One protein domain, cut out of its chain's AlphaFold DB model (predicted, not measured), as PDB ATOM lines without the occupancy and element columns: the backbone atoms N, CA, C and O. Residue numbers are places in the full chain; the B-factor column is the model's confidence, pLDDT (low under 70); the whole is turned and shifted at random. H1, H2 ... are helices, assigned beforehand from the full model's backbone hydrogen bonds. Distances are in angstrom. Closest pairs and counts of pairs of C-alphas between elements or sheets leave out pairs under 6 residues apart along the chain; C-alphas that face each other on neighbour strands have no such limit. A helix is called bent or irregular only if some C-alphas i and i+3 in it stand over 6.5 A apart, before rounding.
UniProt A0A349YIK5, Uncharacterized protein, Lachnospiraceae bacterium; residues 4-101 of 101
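What this domain is: This is residues 4 to 101 of the 101 residues of an uncharacterized protein of Lachnospiraceae bacterium (UniProt A0A349YIK5). Four helices lie side by side in a bundle: the longest, H5, and H3 lie next to each other in its middle, with H1 on one side of this pair and H4 on the other. H1, H3 and H5 run the same way and H4 runs opposite to them, while the small H2 lies at the outside, near H1 and H3, between stretches of loop. The printed part has 98 residues with five named helices, in the order H1 H2 H3 H4 H5, and no named strand; the class is all helix. The whole is compact, with a radius of gyration of the C-alphas of 12.5 A, and rounded, spanning 33 by 28 by 19 A.

Where its parts are: H5, residues 83 to 100, is 25.8 A long and ends with C-alpha 100 at (259.157, 315.733, 431.384). H4, residues 57 to 73, is 25.4 A long and begins with C-alpha 57 at (254.937, 320.412, 421.940). It is neither bent nor irregular, but only just: C-alphas 69 and 72 are 6.1 A apart. H3, residues 39 to 52, measures 19.9 A. H1, residues 4 to 14, measures 15.2 A and begins with C-alpha 4 at (267.988, 294.421, 432.896). H2 has four residues, 22 to 25, and measures 5.4 A.

How they stand to each other: H3 and H5 are the hubs, touching three helices each. They touch each other at a shallow tilt of 20 degrees, the same way, with Leu 51 and Lys 97 as closest C-alphas at 6.6 A. H5 touches H1 with residues 90 to 97 alone, at a shallow tilt of 26 degrees, the same way; the closest C-alphas are those of Phe 6 and Tyr 90, 6.8 A apart. H4 and H5, a helical hairpin, only just touch, with 3 pairs of C-alphas within 8 A; the closest are those of Gln 59 and Leu 96, at 7.6 A. H3 and H4 form another helical hairpin, opposite ways at a shallow tilt of 9 degrees; the C-alphas of His 52 and Ala 60 come closest, at 5.5 A. H1 touches H3 at a shallow tilt of 31 degrees, the same way, closest at the C-alphas of Val 10 and Ala 47, 5.5 A. H2 is close to H3 but not clearly touching; the closest C-alphas, Phe 25 and Ser 46, are 6.9 A apart. H1 and H4 are apart. In H1, H3 and H5 every O i to N i+4 pair is within hydrogen-bond range; in H4 11 of 13 are, and H2 is too short for such a pair.

The domain as a whole: The C-alphas farthest apart, those of Glu 20 and Asp 82, are 34.5 A apart. The printed part has no cut. The link from H2 to H3, residues 26 to 38, is long; that from H3 to H4 is tight. Mean pLDDT of the printed part is 83.8, and residues 16 to 32 are under 70.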
ATOM      1  N   ARG A   4     268.439 294.043 431.546       83.75
ATOM      2  CA  ARG A   4     267.988 294.421 432.896       83.75
ATOM      3  C   ARG A   4     268.054 295.923 433.154       83.75
ATOM      4  O   ARG A   4     267.144 296.479 433.758       83.75
ATOM      5  N   THR A   5     269.125 296.592 432.725       85.31
ATOM      6  CA  THR A   5     269.260 298.050 432.885       85.31
ATOM      7  C   THR A   5     268.143 298.785 432.144       85.31
ATOM      8  O   THR A   5     267.550 299.714 432.694       85.31
ATOM      9  N   PHE A   6     267.825 298.338 430.929       86.06
ATOM     10  CA  PHE A   6     266.741 298.903 430.130       86.06
ATOM     11  C   PHE A   6     265.362 298.589 430.738       86.06
ATOM     12  O   PHE A   6     264.530 299.486 430.865       86.06
ATOM     13  N   GLU A   7     265.147 297.359 431.222       86.06
ATOM     14  CA  GLU A   7     263.932 296.966 431.956       86.06
ATOM     15  C   GLU A   7     263.657 297.897 433.145       86.06
ATOM     16  O   GLU A   7     262.521 298.336 433.330       86.06
ATOM     17  N   TYR A   8     264.679 298.226 433.945       85.25
ATOM     18  CA  TYR A   8     264.519 299.146 435.074       85.25
ATOM     19  C   TYR A   8     264.064 300.537 434.632       85.25
ATOM     20  O   TYR A   8     263.121 301.065 435.220       85.25
ATOM     21  N   LEU A   9     264.669 301.098 433.581       86.19
ATOM     22  CA  LEU A   9     264.263 302.400 433.051       86.19
ATOM     23  C   LEU A   9     262.798 302.389 432.608       86.19
ATOM     24  O   LEU A   9     262.037 303.281 432.979       86.19
ATOM     25  N   VAL A  10     262.396 301.369 431.850       86.19
ATOM     26  CA  VAL A  10     261.019 301.239 431.359       86.19
ATOM     27  C   VAL A  10     260.048 301.149 432.536       86.19
ATOM     28  O   VAL A  10     259.054 301.868 432.553       86.19
ATOM     29  N   ARG A  11     260.351 300.349 433.569       81.50
ATOM     30  CA  ARG A  11     259.530 300.288 434.794       81.50
ATOM     31  C   ARG A  11     259.408 301.642 435.471       81.50
ATOM     32  O   ARG A  11     258.317 302.003 435.897       81.50
ATOM     33  N   GLU A  12     260.507 302.377 435.597       83.06
ATOM     34  CA  GLU A  12     260.474 303.702 436.209       83.06
ATOM     35  C   GLU A  12     259.595 304.675 435.423       83.06
ATOM     36  O   GLU A  12     258.815 305.393 436.037       83.06
ATOM     37  N   VAL A  13     259.698 304.685 434.091       82.69
ATOM     38  CA  VAL A  13     258.875 305.552 433.237       82.69
ATOM     39  C   VAL A  13     257.400 305.155 433.323       82.69
ATOM     40  O   VAL A  13     256.546 306.011 433.533       82.69
ATOM     41  N   LEU A  14     257.088 303.860 433.224       77.81
ATOM     42  CA  LEU A  14     255.710 303.363 433.271       77.81
ATOM     43  C   LEU A  14     255.047 303.560 434.646       77.81
ATOM     44  O   LEU A  14     253.835 303.746 434.709       77.81
ATOM     45  N   ASN A  15     255.814 303.540 435.741       73.62
ATOM     46  CA  ASN A  15     255.299 303.770 437.097       73.62
ATOM     47  C   ASN A  15     254.882 305.226 437.363       73.62
ATOM     48  O   ASN A  15     254.258 305.494 438.390       73.62
ATOM     49  N   CYS A  16     255.245 306.166 436.486       61.25
ATOM     50  CA  CYS A  16     254.828 307.560 436.608       61.25
ATOM     51  C   CYS A  16     253.376 307.787 436.163       61.25
ATOM     52  O   CYS A  16     252.776 308.776 436.579       61.25
ATOM     53  N   ASP A  17     252.792 306.863 435.390       54.56
ATOM     54  CA  ASP A  17     251.359 306.857 435.092       54.56
ATOM     55  C   ASP A  17     250.620 306.082 436.201       54.56
ATOM     56  O   ASP A  17     251.121 305.077 436.708       54.56
ATOM     57  N   GLN A  18     249.450 306.570 436.632       54.22
ATOM     58  CA  GLN A  18     248.710 306.022 437.780       54.22
ATOM     59  C   GLN A  18     248.646 304.478 437.741       54.22
ATOM     60  O   GLN A  18     248.390 303.917 436.672       54.22
ATOM     61  N   PRO A  19     248.818 303.774 438.881       54.03
ATOM     62  CA  PRO A  19     249.032 302.321 438.933       54.03
ATOM     63  C   PRO A  19     247.958 301.452 438.252       54.03
ATOM     64  O   PRO A  19     248.185 300.274 437.987       54.03
ATOM     65  N   GLU A  20     246.806 302.026 437.922       49.22
ATOM     66  CA  GLU A  20     245.704 301.386 437.205       49.22
ATOM     67  C   GLU A  20     245.977 301.215 435.692       49.22
ATOM     68  O   GLU A  20     245.427 300.304 435.074       49.22
ATOM     69  N   ARG A  21     246.875 302.017 435.088       46.78
ATOM     70  CA  ARG A  21     247.284 301.908 433.665       46.78
ATOM     71  C   ARG A  21     248.459 300.957 433.417       46.78
ATOM     72  O   ARG A  21     248.646 300.479 432.294       46.78
ATOM     73  N   LEU A  22     249.204 300.614 434.470       48.28
ATOM     74  CA  LEU A  22     250.288 299.621 434.437       48.28
ATOM     75  C   LEU A  22     249.810 298.224 434.017       48.28
ATOM     76  O   LEU A  22     250.624 297.420 433.571       48.28
ATOM     77  N   LEU A  23     248.511 297.924 434.106       47.03
ATOM     78  CA  LEU A  23     247.964 296.625 433.703       47.03
ATOM     79  C   LEU A  23     248.103 296.349 432.195       47.03
ATOM     80  O   LEU A  23     248.158 295.186 431.802       47.03
ATOM     81  N   THR A  24     248.219 297.388 431.360       49.97
ATOM     82  CA  THR A  24     248.377 297.254 429.898       49.97
ATOM     83  C   THR A  24     249.833 297.166 429.427       49.97
ATOM     84  O   THR A  24     250.089 296.540 428.404       49.97
ATOM     85  N   PHE A  25     250.799 297.722 430.174       52.00
ATOM     86  CA  PHE A  25     252.220 297.783 429.767       52.00
ATOM     87  C   PHE A  25     253.193 297.075 430.730       52.00
ATOM     88  O   PHE A  25     254.324 296.766 430.357       52.00
ATOM     89  N   GLY A  26     252.767 296.743 431.952       49.25
ATOM     90  CA  GLY A  26     253.600 296.116 432.988       49.25
ATOM     91  C   GLY A  26     254.075 294.693 432.666       49.25
ATOM     92  O   GLY A  26     254.994 294.190 433.312       49.25
ATOM     93  N   GLY A  27     253.493 294.049 431.648       54.88
ATOM     94  CA  GLY A  27     253.977 292.773 431.112       54.88
ATOM     95  C   GLY A  27     255.247 292.905 430.264       54.88
ATOM     96  O   GLY A  27     256.058 291.985 430.253       54.88
ATOM     97  N   ILE A  28     255.459 294.054 429.610       57.44
ATOM     98  CA  ILE A  28     256.586 294.274 428.686       57.44
ATOM     99  C   ILE A  28     257.905 294.431 429.452       57.44
ATOM    100  O   ILE A  28     258.954 293.995 428.991       57.44
ATOM    101  N   ALA A  29     257.854 294.992 430.661       56.28
ATOM    102  CA  ALA A  29     259.040 295.213 431.482       56.28
ATOM    103  C   ALA A  29     259.386 294.033 432.414       56.28
ATOM    104  O   ALA A  29     260.189 294.198 433.338       56.28
ATOM    105  N   ASN A  30     258.761 292.862 432.239       58.75
ATOM    106  CA  ASN A  30     258.968 291.683 433.085       58.75
ATOM    107  C   ASN A  30     259.618 290.515 432.323       58.75
ATOM    108  O   ASN A  30     259.174 290.131 431.250       58.75
ATOM    109  N   SER A  31     260.601 289.882 432.975       55.78
ATOM    110  CA  SER A  31     261.058 288.504 432.738       55.78
ATOM    111  C   SER A  31     261.568 288.184 431.323       55.78
ATOM    112  O   SER A  31     261.110 287.214 430.716       55.78
ATOM    113  N   GLY A  32     262.544 288.944 430.816       65.88
ATOM    114  CA  GLY A  32     263.265 288.577 429.588       65.88
ATOM    115  C   GLY A  32     262.497 288.861 428.297       65.88
ATOM    116  O   GLY A  32     262.955 288.494 427.221       65.88
ATOM    117  N   MET A  33     261.351 289.545 428.378       77.75
ATOM    118  CA  MET A  33     260.595 289.982 427.199       77.75
ATOM    119  C   MET A  33     261.406 290.944 426.333       77.75
ATOM    120  O   MET A  33     261.289 290.888 425.118       77.75
ATOM    121  N   ILE A  34     262.270 291.770 426.933       84.31
ATOM    122  CA  ILE A  34     263.120 292.722 426.200       84.31
ATOM    123  C   ILE A  34     264.124 292.006 425.290       84.31
ATOM    124  O   ILE A  34     264.454 292.513 424.222       84.31
ATOM    125  N   GLU A  35     264.574 290.812 425.683       84.94
ATOM    126  CA  GLU A  35     265.531 290.007 424.917       84.94
ATOM    127  C   GLU A  35     264.879 289.304 423.717       84.94
ATOM    128  O   GLU A  35     265.576 288.914 422.784       84.94
ATOM    129  N   GLN A  36     263.549 289.166 423.713       85.75
ATOM    130  CA  GLN A  36     262.810 288.523 422.627       85.75
ATOM    131  C   GLN A  36     262.688 289.431 421.400       85.75
ATOM    132  O   GLN A  36     262.947 290.635 421.441       85.75
ATOM    133  N   GLU A  37     262.263 288.837 420.285       88.75
ATOM    134  CA  GLU A  37     261.875 289.574 419.085       88.75
ATOM    135  C   GLU A  37     260.827 290.642 419.428       88.75
ATOM    136  O   GLU A  37     259.876 290.369 420.163       88.75
ATOM    137  N   ASN A  38     261.016 291.864 418.925       88.25
ATOM    138  CA  ASN A  38     260.211 293.050 419.247       88.25
ATOM    139  C   ASN A  38     260.260 293.514 420.709       88.25
ATOM    140  O   ASN A  38     259.671 294.546 421.028       88.25
ATOM    141  N   GLY A  39     260.966 292.815 421.597       88.62
ATOM    142  CA  GLY A  39     261.012 293.124 423.022       88.62
ATOM    143  C   GLY A  39     261.492 294.539 423.309       88.62
ATOM    144  O   GLY A  39     260.796 295.333 423.944       88.62
ATOM    145  N   PHE A  40     262.677 294.864 422.792       90.56
ATOM    146  CA  PHE A  40     263.276 296.192 422.905       90.56
ATOM    147  C   PHE A  40     262.393 297.284 422.287       90.56
ATOM    148  O   PHE A  40     262.091 298.272 422.954       90.56
ATOM    149  N   TYR A  41     261.932 297.074 421.050       91.81
ATOM    150  CA  TYR A  41     261.071 298.006 420.318       91.81
ATOM    151  C   TYR A  41     259.795 298.344 421.102       91.81
ATOM    152  O   TYR A  41     259.516 299.510 421.392       91.81
ATOM    153  N   MET A  42     259.059 297.315 421.534       89.75
ATOM    154  CA  MET A  42     257.816 297.476 422.289       89.75
ATOM    155  C   MET A  42     258.053 298.160 423.635       89.75
ATOM    156  O   MET A  42     257.258 299.008 424.047       89.75
ATOM    157  N   ALA A  43     259.144 297.821 424.324       89.00
ATOM    158  CA  ALA A  43     259.499 298.428 425.599       89.00
ATOM    159  C   ALA A  43     259.849 299.918 425.456       89.00
ATOM    160  O   ALA A  43     259.355 300.741 426.234       89.00
ATOM    161  N   ALA A  44     260.639 300.272 424.440       91.62
ATOM    162  CA  ALA A  44     261.024 301.648 424.151       91.62
ATOM    163  C   ALA A  44     259.809 302.512 423.777       91.62
ATOM    164  O   ALA A  44     259.599 303.563 424.386       91.62
ATOM    165  N   ILE A  45     258.956 302.041 422.859       92.00
ATOM    166  CA  ILE A  45     257.731 302.756 422.465       92.00
ATOM    167  C   ILE A  45     256.789 302.943 423.648       92.00
ATOM    168  O   ILE A  45     256.239 304.026 423.829       92.00
ATOM    169  N   SER A  46     256.617 301.917 424.480       87.50
ATOM    170  CA  SER A  46     255.735 302.012 425.648       87.50
ATOM    171  C   SER A  46     256.215 303.084 426.631       87.50
ATOM    172  O   SER A  46     255.409 303.869 427.129       87.50
ATOM    173  N   ALA A  47     257.526 303.158 426.881       89.31
ATOM    174  CA  ALA A  47     258.106 304.208 427.713       89.31
ATOM    175  C   ALA A  47     257.904 305.601 427.087       89.31
ATOM    176  O   ALA A  47     257.447 306.527 427.758       89.31
ATOM    177  N   LEU A  48     258.187 305.743 425.791       92.31
ATOM    178  CA  LEU A  48     258.023 307.003 425.065       92.31
ATOM    179  C   LEU A  48     256.565 307.472 425.019       92.31
ATOM    180  O   LEU A  48     256.318 308.661 425.193       92.31
ATOM    181  N   ALA A  49     255.595 306.567 424.874       89.12
ATOM    182  CA  ALA A  49     254.171 306.897 424.887       89.12
ATOM    183  C   ALA A  49     253.722 307.499 426.232       89.12
ATOM    184  O   ALA A  49     252.950 308.464 426.258       89.12
ATOM    185  N   VAL A  50     254.242 306.984 427.352       88.25
ATOM    186  CA  VAL A  50     253.966 307.556 428.680       88.25
ATOM    187  C   VAL A  50     254.559 308.959 428.799       88.25
ATOM    188  O   VAL A  50     253.852 309.886 429.204       88.25
ATOM    189  N   LEU A  51     255.812 309.150 428.377       89.88
ATOM    190  CA  LEU A  51     256.446 310.472 428.357       89.88
ATOM    191  C   LEU A  51     255.693 311.453 427.450       89.88
ATOM    192  O   LEU A  51     255.446 312.591 427.845       89.88
ATOM    193  N   HIS A  52     255.257 311.003 426.274       91.94
ATOM    194  CA  HIS A  52     254.550 311.826 425.297       91.94
ATOM    195  C   HIS A  52     253.266 312.426 425.880       91.94
ATOM    196  O   HIS A  52     252.950 313.585 425.619       91.94
ATOM    197  N   SER A  53     252.526 311.679 426.704       87.06
ATOM    198  CA  SER A  53     251.285 312.185 427.313       87.06
ATOM    199  C   SER A  53     251.485 313.339 428.309       87.06
ATOM    200  O   SER A  53     250.525 314.045 428.617       87.06
ATOM    201  N   HIS A  54     252.721 313.562 428.762       86.44
ATOM    202  CA  HIS A  54     253.112 314.627 429.691       86.44
ATOM    203  C   HIS A  54     253.999 315.698 429.029       86.44
ATOM    204  O   HIS A  54     254.371 316.682 429.668       86.44
ATOM    205  N   ALA A  55     254.352 315.515 427.755       91.00
ATOM    206  CA  ALA A  55     255.307 316.347 427.041       91.00
ATOM    207  C   ALA A  55     254.702 317.681 426.567       91.00
ATOM    208  O   ALA A  55     253.543 317.768 426.158       91.00
ATOM    209  N   THR A  56     255.526 318.731 426.544       94.75
ATOM    210  CA  THR A  56     255.246 319.943 425.754       94.75
ATOM    211  C   THR A  56     255.355 319.656 424.251       94.75
ATOM    212  O   THR A  56     255.904 318.633 423.850       94.75
ATOM    213  N   CYS A  57     254.895 320.580 423.400       93.25
ATOM    214  CA  CYS A  57     254.937 320.412 421.940       93.25
ATOM    215  C   CYS A  57     256.357 320.108 421.412       93.25
ATOM    216  O   CYS A  57     256.554 319.170 420.645       93.25
ATOM    217  N   ASP A  58     257.363 320.848 421.891       94.56
ATOM    218  CA  ASP A  58     258.760 320.662 421.471       94.56
ATOM    219  C   ASP A  58     259.338 319.319 421.949       94.56
ATOM    220  O   ASP A  58     260.190 318.729 421.288       94.56
ATOM    221  N   GLN A  59     258.898 318.826 423.109       94.25
ATOM    222  CA  GLN A  59     259.318 317.530 423.650       94.25
ATOM    223  C   GLN A  59     258.624 316.366 422.937       94.25
ATOM    224  O   GLN A  59     259.278 315.364 422.658       94.25
ATOM    225  N   ALA A  60     257.341 316.513 422.598       94.19
ATOM    226  CA  ALA A  60     256.591 315.541 421.810       94.19
ATOM    227  C   ALA A  60     257.240 315.333 420.435       94.19
ATOM    228  O   ALA A  60     257.532 314.201 420.072       94.19
ATOM    229  N   SER A  61     257.629 316.415 419.750       95.75
ATOM    230  CA  SER A  61     258.346 316.308 418.471       95.75
ATOM    231  C   SER A  61     259.674 315.547 418.588       95.75
ATOM    232  O   SER A  61     260.024 314.802 417.679       95.75
ATOM    233  N   LYS A  62     260.414 315.693 419.697       96.06
ATOM    234  CA  LYS A  62     261.633 314.895 419.937       96.06
ATOM    235  C   LYS A  62     261.310 313.419 420.160       96.06
ATOM    236  O   LYS A  62     262.064 312.566 419.709       96.06
ATOM    237  N   ILE A  63     260.225 313.128 420.879       95.62
ATOM    238  CA  ILE A  63     259.754 311.757 421.094       95.62
ATOM    239  C   ILE A  63     259.382 311.117 419.754       95.62
ATOM    240  O   ILE A  63     259.816 309.997 419.497       95.62
ATOM    241  N   ASP A  64     258.665 311.836 418.891       95.25
ATOM    242  CA  ASP A  64     258.269 311.349 417.567       95.25
ATOM    243  C   ASP A  64     259.489 310.990 416.707       95.25
ATOM    244  O   ASP A  64     259.522 309.905 416.130       95.25
ATOM    245  N   CYS A  65     260.538 311.822 416.703       95.50
ATOM    246  CA  CYS A  65     261.787 311.496 416.004       95.50
ATOM    247  C   CYS A  65     262.420 310.189 416.510       95.50
ATOM    248  O   CYS A  65     262.873 309.375 415.712       95.50
ATOM    249  N   ILE A  66     262.422 309.951 417.827       95.44
ATOM    250  CA  ILE A  66     262.964 308.703 418.393       95.44
ATOM    251  C   ILE A  66     262.082 307.505 418.014       95.44
ATOM    252  O   ILE A  66     262.599 306.418 417.767       95.44
ATOM    253  N   ILE A  67     260.756 307.672 417.955       94.12
ATOM    254  CA  ILE A  67     259.839 306.610 417.511       94.12
ATOM    255  C   ILE A  67     260.102 306.249 416.043       94.12
ATOM    256  O   ILE A  67     260.133 305.064 415.706       94.12
ATOM    257  N   GLU A  68     260.325 307.244 415.183       94.25
ATOM    258  CA  GLU A  68     260.699 307.015 413.784       94.25
ATOM    259  C   GLU A  68     262.012 306.223 413.684       94.25
ATOM    260  O   GLU A  68     262.058 305.216 412.977       94.25
ATOM    261  N   GLU A  69     263.039 306.593 414.453       91.94
ATOM    262  CA  GLU A  69     264.308 305.850 414.515       91.94
ATOM    263  C   GLU A  69     264.131 304.417 415.044       91.94
ATOM    264  O   GLU A  69     264.790 303.489 414.572       91.94
ATOM    265  N   LEU A  70     263.230 304.209 416.010       92.94
ATOM    266  CA  LEU A  70     262.945 302.892 416.584       92.94
ATOM    267  C   LEU A  70     262.280 301.937 415.594       92.94
ATOM    268  O   LEU A  70     262.445 300.724 415.744       92.94
ATOM    269  N   SER A  71     261.562 302.444 414.588       90.56
ATOM    270  CA  SER A  71     260.889 301.604 413.586       90.56
ATOM    271  C   SER A  71     261.857 300.677 412.835       90.56
ATOM    272  O   SER A  71     261.496 299.558 412.476       90.56
ATOM    273  N   GLU A  72     263.133 301.061 412.709       88.19
ATOM    274  CA  GLU A  72     264.184 300.227 412.109       88.19
ATOM    275  C   GLU A  72     264.541 298.985 412.948       88.19
ATOM    276  O   GLU A  72     265.258 298.086 412.480       88.19
ATOM    277  N   THR A  73     264.074 298.928 414.197       89.06
ATOM    278  CA  THR A  73     264.284 297.810 415.129       89.06
ATOM    279  C   THR A  73     263.090 296.872 415.253       89.06
ATOM    280  O   THR A  73     263.197 295.846 415.929       89.06
ATOM    281  N   GLU A  74     261.980 297.171 414.576       90.56
ATOM    282  CA  GLU A  74     260.832 296.271 414.509       90.56
ATOM    283  C   GLU A  74     261.242 294.925 413.872       90.56
ATOM    284  O   GLU A  74     261.999 294.855 412.903       90.56
ATOM    285  N   GLY A  75     260.783 293.829 414.469       89.94
ATOM    286  CA  GLY A  75     261.100 292.447 414.104       89.94
ATOM    287  C   GLY A  75     262.470 291.949 414.571       89.94
ATOM    288  O   GLY A  75     262.851 290.834 414.221       89.94
ATOM    289  N   LYS A  76     263.233 292.738 415.340       91.06
ATOM    290  CA  LYS A  76     264.556 292.330 415.845       91.06
ATOM    291  C   LYS A  76     264.503 291.955 417.324       91.06
ATOM    292  O   LYS A  76     263.756 292.549 418.104       91.06
ATOM    293  N   SER A  77     265.302 290.968 417.718       90.75
ATOM    294  CA  SER A  77     265.632 290.726 419.124       90.75
ATOM    295  C   SER A  77     266.737 291.677 419.583       90.75
ATOM    296  O   SER A  77     267.507 292.186 418.768       90.75
ATOM    297  N   MET A  78     266.854 291.911 420.892       87.56
ATOM    298  CA  MET A  78     267.866 292.834 421.428       87.56
ATOM    299  C   MET A  78     269.304 292.400 421.098       87.56
ATOM    300  O   MET A  78     270.159 293.250 420.880       87.56
ATOM    301  N   GLU A  79     269.569 291.094 421.001       87.56
ATOM    302  CA  GLU A  79     270.886 290.551 420.623       87.56
ATOM    303  C   GLU A  79     271.285 290.868 419.172       87.56
ATOM    304  O   GLU A  79     272.464 290.829 418.828       87.56
ATOM    305  N   GLN A  80     270.305 291.161 418.311       90.94
ATOM    306  CA  GLN A  80     270.523 291.536 416.911       90.94
ATOM    307  C   GLN A  80     270.750 293.042 416.730       90.94
ATOM    308  O   GLN A  80     271.033 293.486 415.615       90.94
ATOM    309  N   LEU A  81     270.580 293.830 417.793       90.00
ATOM    310  CA  LEU A  81     270.766 295.272 417.766       90.00
ATOM    311  C   LEU A  81     272.208 295.629 418.109       90.00
ATOM    312  O   LEU A  81     272.863 294.970 418.914       90.00
ATOM    313  N   ASP A  82     272.688 296.710 417.502       91.44
ATOM    314  CA  ASP A  82     273.973 297.281 417.871       91.44
ATOM    315  C   ASP A  82     273.908 297.837 419.301       91.44
ATOM    316  O   ASP A  82     272.967 298.548 419.671       91.44
ATOM    317  N   ASN A  83     274.911 297.513 420.115       89.56
ATOM    318  CA  ASN A  83     274.933 297.914 421.515       89.56
ATOM    319  C   ASN A  83     274.955 299.444 421.651       89.56
ATOM    320  O   ASN A  83     274.232 299.979 422.494       89.56
ATOM    321  N   ASP A  84     275.710 300.129 420.791       91.94
ATOM    322  CA  ASP A  84     275.820 301.591 420.789       91.94
ATOM    323  C   ASP A  84     274.471 302.244 420.456       91.94
ATOM    324  O   ASP A  84     274.064 303.219 421.093       91.94
ATOM    325  N   TYR A  85     273.714 301.650 419.529       91.50
ATOM    326  CA  TYR A  85     272.352 302.082 419.218       91.50
ATOM    327  C   TYR A  85     271.417 301.905 420.424       91.50
ATOM    328  O   TYR A  85     270.688 302.828 420.793       91.50
ATOM    329  N   THR A  86     271.446 300.741 421.083       90.69
ATOM    330  CA  THR A  86     270.582 300.513 422.255       90.69
ATOM    331  C   THR A  86     270.912 301.460 423.415       90.69
ATOM    332  O   THR A  86     269.999 301.907 424.114       90.69
ATOM    333  N   GLU A  87     272.190 301.810 423.601       92.88
ATOM    334  CA  GLU A  87     272.639 302.807 424.581       92.88
ATOM    335  C   GLU A  87     272.161 304.217 424.227       92.88
ATOM    336  O   GLU A  87     271.625 304.912 425.091       92.88
ATOM    337  N   MET A  88     272.251 304.615 422.956       94.62
ATOM    338  CA  MET A  88     271.748 305.907 422.482       94.62
ATOM    339  C   MET A  88     270.247 306.087 422.769       94.62
ATOM    340  O   MET A  88     269.825 307.140 423.261       94.62
ATOM    341  N   ILE A  89     269.434 305.062 422.494       94.50
ATOM    342  CA  ILE A  89     267.992 305.088 422.785       94.50
ATOM    343  C   ILE A  89     267.744 305.186 424.292       94.50
ATOM    344  O   ILE A  89     266.924 305.996 424.733       94.50
ATOM    345  N   TYR A  90     268.460 304.396 425.095       93.38
ATOM    346  CA  TYR A  90     268.360 304.452 426.553       93.38
ATOM    347  C   TYR A  90     268.651 305.856 427.088       93.38
ATOM    348  O   TYR A  90     267.831 306.415 427.820       93.38
ATOM    349  N   ASP A  91     269.772 306.453 426.683       95.38
ATOM    350  CA  ASP A  91     270.175 307.788 427.125       95.38
ATOM    351  C   ASP A  91     269.160 308.857 426.705       95.38
ATOM    352  O   ASP A  91     268.856 309.778 427.474       95.38
ATOM    353  N   SER A  92     268.577 308.707 425.515       95.19
ATOM    354  CA  SER A  92     267.532 309.599 425.010       95.19
ATOM    355  C   SER A  92     266.263 309.528 425.862       95.19
ATOM    356  O   SER A  92     265.740 310.568 426.272       95.19
ATOM    357  N   ILE A  93     265.812 308.321 426.221       93.88
ATOM    358  CA  ILE A  93     264.659 308.125 427.115       93.88
ATOM    359  C   ILE A  93     264.970 308.656 428.523       93.88
ATOM    360  O   ILE A  93     264.131 309.336 429.113       93.88
ATOM    361  N   VAL A  94     266.173 308.421 429.064       94.75
ATOM    362  CA  VAL A  94     266.595 308.964 430.373       94.75
ATOM    363  C   VAL A  94     266.570 310.490 430.375       94.75
ATOM    364  O   VAL A  94     266.113 311.102 431.345       94.75
ATOM    365  N   LYS A  95     267.076 311.116 429.311       95.88
ATOM    366  CA  LYS A  95     267.080 312.571 429.172       95.88
ATOM    367  C   LYS A  95     265.657 313.117 429.108       95.88
ATOM    368  O   LYS A  95     265.331 314.009 429.884       95.88
ATOM    369  N   LEU A  96     264.808 312.551 428.249       95.00
ATOM    370  CA  LEU A  96     263.411 312.968 428.116       95.00
ATOM    371  C   LEU A  96     262.628 312.776 429.414       95.00
ATOM    372  O   LEU A  96     261.913 313.683 429.822       95.00
ATOM    373  N   LYS A  97     262.828 311.650 430.108       92.06
ATOM    374  CA  LYS A  97     262.256 311.406 431.438       92.06
ATOM    375  C   LYS A  97     262.566 312.562 432.387       92.06
ATOM    376  O   LYS A  97     261.638 313.101 432.958       92.06
ATOM    377  N   LYS A  98     263.834 312.980 432.510       92.69
ATOM    378  CA  LYS A  98     264.243 314.096 433.394       92.69
ATOM    379  C   LYS A  98     263.687 315.461 432.975       92.69
ATOM    380  O   LYS A  98     263.626 316.365 433.800       92.69
ATOM    381  N   GLU A  99     263.396 315.646 431.689       93.00
ATOM    382  CA  GLU A  99     262.846 316.898 431.157       93.00
ATOM    383  C   GLU A  99     261.315 316.980 431.303       93.00
ATOM    384  O   GLU A  99     260.770 318.084 431.274       93.00
ATOM    385  N   ILE A 100     260.626 315.838 431.413       90.88
ATOM    386  CA  ILE A 100     259.157 315.733 431.384       90.88
ATOM    387  C   ILE A 100     258.565 315.405 432.765       90.88
ATOM    388  O   ILE A 100     257.515 315.944 433.110       90.88
ATOM    389  N   LEU A 101     259.217 314.523 433.531       85.50
ATOM    390  CA  LEU A 101     258.775 314.007 434.832       85.50
ATOM    391  C   LEU A 101     259.689 314.505 435.957       85.50
ATOM    392  O   LEU A 101     259.141 314.911 437.006       85.50
TER     393      LEU A 101